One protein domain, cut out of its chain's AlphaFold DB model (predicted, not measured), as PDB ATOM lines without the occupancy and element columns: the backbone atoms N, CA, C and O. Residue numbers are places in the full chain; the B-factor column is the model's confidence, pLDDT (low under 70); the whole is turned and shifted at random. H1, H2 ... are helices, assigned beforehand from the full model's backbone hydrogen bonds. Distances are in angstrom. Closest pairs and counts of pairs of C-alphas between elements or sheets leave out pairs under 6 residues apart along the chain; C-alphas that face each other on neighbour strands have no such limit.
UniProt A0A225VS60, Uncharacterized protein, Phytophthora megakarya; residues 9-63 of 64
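This is residues 9 to 63 of the 64 residues of an uncharacterized protein of Phytophthora megakarya (UniProt A0A225VS60). With little regular structure, this is a long winding arm, of which residues 9 to 18 and 21 to 26 stick out, leading to a small body where two short helices, H1 and then H2, stand about perpendicular, joined by a wide loop. The printed part has 55 residues, no named strand, and 20 residues in its named elements: all helix. It is loose, with a radius of gyration of the C-alphas of 14.6 A, and elongated, spanning 46 by 24 by 19 A.

Residues 9 to 31 hold no named element. H1, residues 32 to 40, and H2, residues 52 to 62, are close but not clearly touching; their closest C-alphas, of Ile 32 and Ala 55, are 8.0 A apart. Their lines are about perpendicular, at 81 degrees. In both, every O i to N i+4 pair is within hydrogen-bond range.

H1 begins at C-alpha 32 (235.821, 177.990, 193.754) and measures 11.9 A. H2 measures 15.7 A and ends at C-alpha 62 (223.055, 177.204, 194.657).

The two farthest C-alphas, of Asp 9 and Gln 43, are 47.4 A apart. The printed part has no cut. H1 to H2 is a long link of 11 residues. The model's pLDDT is under 70 at residues 9 to 31 and 62 to 63.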
ATOM      1  N   ASP A   9     240.122 157.066 215.553       65.06
ATOM      2  CA  ASP A   9     240.135 155.824 214.790       65.06
ATOM      3  C   ASP A   9     238.890 155.666 213.895       65.06
ATOM      4  O   ASP A   9     238.989 155.093 212.814       65.06
ATOM      5  N   LEU A  10     237.741 156.243 214.274       64.19
ATOM      6  CA  LEU A  10     236.535 156.297 213.436       64.19
ATOM      7  C   LEU A  10     236.672 157.334 212.311       64.19
ATOM      8  O   LEU A  10     236.207 157.098 211.203       64.19
ATOM      9  N   LEU A  11     237.332 158.468 212.572       62.38
ATOM     10  CA  LEU A  11     237.646 159.471 211.540       62.38
ATOM     11  C   LEU A  11     238.716 158.981 210.556       62.38
ATOM     12  O   LEU A  11     238.721 159.398 209.400       62.38
ATOM     13  N   LEU A  12     239.621 158.116 211.017       63.69
ATOM     14  CA  LEU A  12     240.657 157.477 210.207       63.69
ATOM     15  C   LEU A  12     240.177 156.186 209.528       63.69
ATOM     16  O   LEU A  12     240.946 155.563 208.789       63.69
ATOM     17  N   ASP A  13     238.921 155.784 209.737       67.94
ATOM     18  CA  ASP A  13     238.323 154.705 208.967       67.94
ATOM     19  C   ASP A  13     238.327 155.087 207.477       67.94
ATOM     20  O   ASP A  13     238.036 156.222 207.081       67.94
ATOM     21  N   SER A  14     238.689 154.128 206.627       60.31
ATOM     22  CA  SER A  14     238.821 154.343 205.183       60.31
ATOM     23  C   SER A  14     237.505 154.766 204.512       60.31
ATOM     24  O   SER A  14     237.548 155.315 203.413       60.31
ATOM     25  N   TYR A  15     236.355 154.555 205.164       59.56
ATOM     26  CA  TYR A  15     235.065 155.097 204.736       59.56
ATOM     27  C   TYR A  15     234.982 156.623 204.885       59.56
ATOM     28  O   TYR A  15     234.398 157.281 204.027       59.56
ATOM     29  N   PHE A  16     235.563 157.194 205.947       59.44
ATOM     30  CA  PHE A  16     235.578 158.642 206.194       59.44
ATOM     31  C   PHE A  16     236.741 159.340 205.480       59.44
ATOM     32  O   PHE A  16     236.584 160.462 205.000       59.44
ATOM     33  N   LEU A  17     237.882 158.661 205.321       62.31
ATOM     34  CA  LEU A  17     239.025 159.121 204.518       62.31
ATOM     35  C   LEU A  17     238.865 158.826 203.017       62.31
ATOM     36  O   LEU A  17     239.862 158.632 202.311       62.31
ATOM     37  N   HIS A  18     237.637 158.789 202.495       63.34
ATOM     38  CA  HIS A  18     237.439 158.688 201.054       63.34
ATOM     39  C   HIS A  18     237.801 160.025 200.396       63.34
ATOM     40  O   HIS A  18     236.943 160.836 200.054       63.34
ATOM     41  N   PHE A  19     239.095 160.254 200.177       59.06
ATOM     42  CA  PHE A  19     239.538 161.303 199.274       59.06
ATOM     43  C   PHE A  19     238.980 160.985 197.885       59.06
ATOM     44  O   PHE A  19     239.224 159.876 197.391       59.06
ATOM     45  N   PRO A  20     238.223 161.904 197.257       55.94
ATOM     46  CA  PRO A  20     237.768 161.700 195.894       55.94
ATOM     47  C   PRO A  20     238.987 161.347 195.043       55.94
ATOM     48  O   PRO A  20     240.011 162.042 195.067       55.94
ATOM     49  N   LYS A  21     238.928 160.209 194.346       60.81
ATOM     50  CA  LYS A  21     239.996 159.854 193.409       60.81
ATOM     51  C   LYS A  21     239.999 160.934 192.331       60.81
ATOM     52  O   LYS A  21     238.950 161.460 192.007       60.81
ATOM     53  N   ARG A  22     241.143 161.253 191.722       54.88
ATOM     54  CA  ARG A  22     241.218 162.277 190.651       54.88
ATOM     55  C   ARG A  22     240.238 162.070 189.476       54.88
ATOM     56  O   ARG A  22     240.078 162.982 188.680       54.88
ATOM     57  N   THR A  23     239.645 160.883 189.343       52.97
ATOM     58  CA  THR A  23     238.590 160.536 188.376       52.97
ATOM     59  C   THR A  23     237.157 160.748 188.876       52.97
ATOM     60  O   THR A  23     236.248 160.743 188.056       52.97
ATOM     61  N   ASP A  24     236.940 160.938 190.179       56.56
ATOM     62  CA  ASP A  24     235.725 161.563 190.700       56.56
ATOM     63  C   ASP A  24     235.892 163.067 190.470       56.56
ATOM     64  O   ASP A  24     236.488 163.778 191.276       56.56
ATOM     65  N   GLU A  25     235.431 163.552 189.318       52.97
ATOM     66  CA  GLU A  25     235.545 164.957 188.886       52.97
ATOM     67  C   GLU A  25     234.919 165.974 189.858       52.97
ATOM     68  O   GLU A  25     235.078 167.180 189.685       52.97
ATOM     69  N   VAL A  26     234.246 165.519 190.913       55.84
ATOM     70  CA  VAL A  26     233.581 166.372 191.895       55.84
ATOM     71  C   VAL A  26     234.454 166.513 193.142       55.84
ATOM     72  O   VAL A  26     234.073 166.154 194.254       55.84
ATOM     73  N   ALA A  27     235.653 167.073 192.978       58.81
ATOM     74  CA  ALA A  27     236.301 167.750 194.095       58.81
ATOM     75  C   ALA A  27     235.520 169.050 194.348       58.81
ATOM     76  O   ALA A  27     235.895 170.115 193.857       58.81
ATOM     77  N   TRP A  28     234.388 168.953 195.051       58.12
ATOM     78  CA  TRP A  28     233.597 170.117 195.435       58.12
ATOM     79  C   TRP A  28     234.412 170.932 196.434       58.12
ATOM     80  O   TRP A  28     234.547 170.576 197.604       58.12
ATOM     81  N   CYS A  29     235.042 171.982 195.925       62.78
ATOM     82  CA  CYS A  29     235.784 172.934 196.722       62.78
ATOM     83  C   CYS A  29     234.892 174.170 196.872       62.78
ATOM     84  O   CYS A  29     234.696 174.895 195.886       62.78
ATOM     85  N   PRO A  30     234.310 174.396 198.060       62.94
ATOM     86  CA  PRO A  30     233.409 175.514 198.284       62.94
ATOM     87  C   PRO A  30     234.106 176.831 197.921       62.94
ATOM     88  O   PRO A  30     235.297 177.001 198.195       62.94
ATOM     89  N   GLY A  31     233.387 177.767 197.298       65.25
ATOM     90  CA  GLY A  31     233.930 179.085 196.940       65.25
ATOM     91  C   GLY A  31     234.862 179.125 195.720       65.25
ATOM     92  O   GLY A  31     235.348 180.198 195.355       65.25
ATOM     93  N   ILE A  32     235.102 177.994 195.040       71.56
ATOM     94  CA  ILE A  32     235.821 177.990 193.754       71.56
ATOM     95  C   ILE A  32     234.994 178.618 192.631       71.56
ATOM     96  O   ILE A  32     235.586 179.147 191.692       71.56
ATOM     97  N   GLU A  33     233.664 178.626 192.712       75.69
ATOM     98  CA  GLU A  33     232.815 179.170 191.647       75.69
ATOM     99  C   GLU A  33     232.910 180.694 191.520       75.69
ATOM    100  O   GLU A  33     233.221 181.173 190.429       75.69
ATOM    101  N   ALA A  34     232.733 181.462 192.606       76.38
ATOM    102  CA  ALA A  34     232.920 182.918 192.583       76.38
ATOM    103  C   ALA A  34     234.316 183.306 192.079       76.38
ATOM    104  O   ALA A  34     234.453 184.155 191.195       76.38
ATOM    105  N   ARG A  35     235.349 182.622 192.580       81.56
ATOM    106  CA  ARG A  35     236.735 182.837 192.159       81.56
ATOM    107  C   ARG A  35     236.964 182.467 190.693       81.56
ATOM    108  O   ARG A  35     237.632 183.205 189.975       81.56
ATOM    109  N   SER A  36     236.404 181.354 190.219       80.81
ATOM    110  CA  SER A  36     236.521 180.936 188.813       80.81
ATOM    111  C   SER A  36     235.777 181.884 187.879       80.81
ATOM    112  O   SER A  36     236.286 182.197 186.807       80.81
ATOM    113  N   ALA A  37     234.616 182.392 188.295       83.00
ATOM    114  CA  ALA A  37     233.860 183.387 187.548       83.00
ATOM    115  C   ALA A  37     234.640 184.705 187.430       83.00
ATOM    116  O   ALA A  37     234.760 185.235 186.332       83.00
ATOM    117  N   ASN A  38     235.249 185.181 188.520       85.50
ATOM    118  CA  ASN A  38     236.120 186.361 188.497       85.50
ATOM    119  C   ASN A  38     237.393 186.151 187.660       85.50
ATOM    120  O   ASN A  38     237.878 187.081 187.023       85.50
ATOM    121  N   LEU A  39     237.955 184.938 187.656       85.94
ATOM    122  CA  LEU A  39     239.092 184.579 186.801       85.94
ATOM    123  C   LEU A  39     238.715 184.568 185.314       85.94
ATOM    124  O   LEU A  39     239.523 184.977 184.482       85.94
ATOM    125  N   ALA A  40     237.513 184.089 184.982       89.75
ATOM    126  CA  ALA A  40     237.001 184.053 183.615       89.75
ATOM    127  C   ALA A  40     236.586 185.446 183.111       89.75
ATOM    128  O   ALA A  40     236.817 185.769 181.947       89.75
ATOM    129  N   ASP A  41     236.011 186.272 183.988       89.81
ATOM    130  CA  ASP A  41     235.659 187.664 183.723       89.81
ATOM    131  C   ASP A  41     235.983 188.554 184.942       89.81
ATOM    132  O   ASP A  41     235.189 188.652 185.886       89.81
ATOM    133  N   PRO A  42     237.132 189.258 184.918       85.31
ATOM    134  CA  PRO A  42     237.562 190.129 186.011       85.31
ATOM    135  C   PRO A  42     236.619 191.299 186.312       85.31
ATOM    136  O   PRO A  42     236.733 191.895 187.382       85.31
ATOM    137  N   GLN A  43     235.705 191.647 185.397       91.06
ATOM    138  CA  GLN A  43     234.755 192.747 185.589       91.06
ATOM    139  C   GLN A  43     233.526 192.336 186.403       91.06
ATOM    140  O   GLN A  43     232.773 193.205 186.844       91.06
ATOM    141  N   LEU A  44     233.316 191.036 186.642       86.94
ATOM    142  CA  LEU A  44     232.232 190.561 187.501       86.94
ATOM    143  C   LEU A  44     232.387 191.053 188.941       86.94
ATOM    144  O   LEU A  44     231.375 191.275 189.605       86.94
ATOM    145  N   HIS A  45     233.633 191.212 189.416       83.31
ATOM    146  CA  HIS A  45     233.965 191.628 190.783       83.31
ATOM    147  C   HIS A  45     233.095 190.935 191.849       83.31
ATOM    148  O   HIS A  45     232.708 191.553 192.846       83.31
ATOM    149  N   ARG A  46     232.744 189.655 191.643       84.50
ATOM    150  CA  ARG A  46     231.957 188.910 192.624       84.50
ATOM    151  C   ARG A  46     232.758 188.834 193.907       84.50
ATOM    152  O   ARG A  46     233.970 188.620 193.891       84.50
ATOM    153  N   ARG A  47     232.068 189.010 195.027       85.19
ATOM    154  CA  ARG A  47     232.677 188.830 196.336       85.19
ATOM    155  C   ARG A  47     233.140 187.378 196.446       85.19
ATOM    156  O   ARG A  47     232.311 186.478 196.400       85.19
ATOM    157  N   GLU A  48     234.444 187.175 196.590       84.50
ATOM    158  CA  GLU A  48     234.989 185.860 196.921       84.50
ATOM    159  C   GLU A  48     234.777 185.590 198.418       84.50
ATOM    160  O   GLU A  48     234.911 186.521 199.228       84.50
ATOM    161  N   PRO A  49     234.425 184.355 198.801       82.12
ATOM    162  CA  PRO A  49     234.264 183.998 200.201       82.12
ATOM    163  C   PRO A  49     235.600 184.119 200.936       82.12
ATOM    164  O   PRO A  49     236.639 183.657 200.460       82.12
ATOM    165  N   ALA A  50     235.573 184.764 202.102       84.19
ATOM    166  CA  ALA A  50     236.783 185.012 202.886       84.19
ATOM    167  C   ALA A  50     237.215 183.787 203.709       84.19
ATOM    168  O   ALA A  50     238.384 183.666 204.082       84.19
ATOM    169  N   ASP A  51     236.277 182.884 203.991       81.56
ATOM    170  CA  ASP A  51     236.498 181.675 204.768       81.56
ATOM    171  C   ASP A  51     235.651 180.500 204.256       81.56
ATOM    172  O   ASP A  51     234.791 180.634 203.380       81.56
ATOM    173  N   LEU A  52     235.925 179.317 204.808       78.88
ATOM    174  CA  LEU A  52     235.257 178.076 204.427       78.88
ATOM    175  C   LEU A  52     233.746 178.101 204.718       78.88
ATOM    176  O   LEU A  52     232.989 177.442 204.014       78.88
ATOM    177  N   ILE A  53     233.299 178.840 205.736       83.69
ATOM    178  CA  ILE A  53     231.882 178.909 206.112       83.69
ATOM    179  C   ILE A  53     231.116 179.717 205.065       83.69
ATOM    180  O   ILE A  53     230.074 179.266 204.595       83.69
ATOM    181  N   GLU A  54     231.647 180.872 204.654       82.12
ATOM    182  CA  GLU A  54     231.069 181.675 203.571       82.12
ATOM    183  C   GLU A  54     231.042 180.895 202.254       82.12
ATOM    184  O   GLU A  54     230.039 180.905 201.541       82.12
ATOM    185  N   ALA A  55     232.117 180.162 201.971       81.62
ATOM    186  CA  ALA A  55     232.250 179.351 200.773       81.62
ATOM    187  C   ALA A  55     231.221 178.204 200.716       81.62
ATOM    188  O   ALA A  55     230.651 177.927 199.662       81.62
ATOM    189  N   LEU A  56     230.954 177.553 201.855       81.25
ATOM    190  CA  LEU A  56     229.920 176.520 201.983       81.25
ATOM    191  C   LEU A  56     228.505 177.100 201.888       81.25
ATOM    192  O   LEU A  56     227.633 176.481 201.281       81.25
ATOM    193  N   ALA A  57     228.272 178.279 202.470       81.44
ATOM    194  CA  ALA A  57     226.979 178.957 202.412       81.44
ATOM    195  C   ALA A  57     226.608 179.375 200.980       81.44
ATOM    196  O   ALA A  57     225.447 179.260 200.593       81.44
ATOM    197  N   GLU A  58     227.587 179.817 200.186       77.38
ATOM    198  CA  GLU A  58     227.404 180.120 198.764       77.38
ATOM    199  C   GLU A  58     226.944 178.883 197.984       77.38
ATOM    200  O   GLU A  58     225.953 178.951 197.259       77.38
ATOM    201  N   CYS A  59     227.604 177.737 198.172       75.75
ATOM    202  CA  CYS A  59     227.214 176.526 197.459       75.75
ATOM    203  C   CYS A  59     225.863 175.965 197.935       75.75
ATOM    204  O   CYS A  59     225.083 175.498 197.113       75.75
ATOM    205  N   ALA A  60     225.539 176.071 199.228       75.94
ATOM    206  CA  ALA A  60     224.231 175.665 199.750       75.94
ATOM    207  C   ALA A  60     223.071 176.519 199.204       75.94
ATOM    208  O   ALA A  60     221.944 176.042 199.135       75.94
ATOM    209  N   ALA A  61     223.330 177.773 198.821       72.44
ATOM    210  CA  ALA A  61     222.341 178.633 198.171       72.44
ATOM    211  C   ALA A  61     222.161 178.329 196.671       72.44
ATOM    212  O   ALA A  61     221.188 178.790 196.072       72.44
ATOM    213  N   ALA A  62     223.103 177.603 196.061       68.00
ATOM    214  CA  ALA A  62     223.055 177.204 194.657       68.00
ATOM    215  C   ALA A  62     222.327 175.862 194.433       68.00
ATOM    216  O   ALA A  62     221.910 175.596 193.304       68.00
ATOM    217  N   ASP A  63     222.144 175.053 195.483       61.22
ATOM    218  CA  ASP A  63     221.317 173.840 195.447       61.22
ATOM    219  C   ASP A  63     219.810 174.195 195.582       61.22
ATOM    220  O   ASP A  63     219.455 174.986 196.462       61.22
TER     221      ASP A  63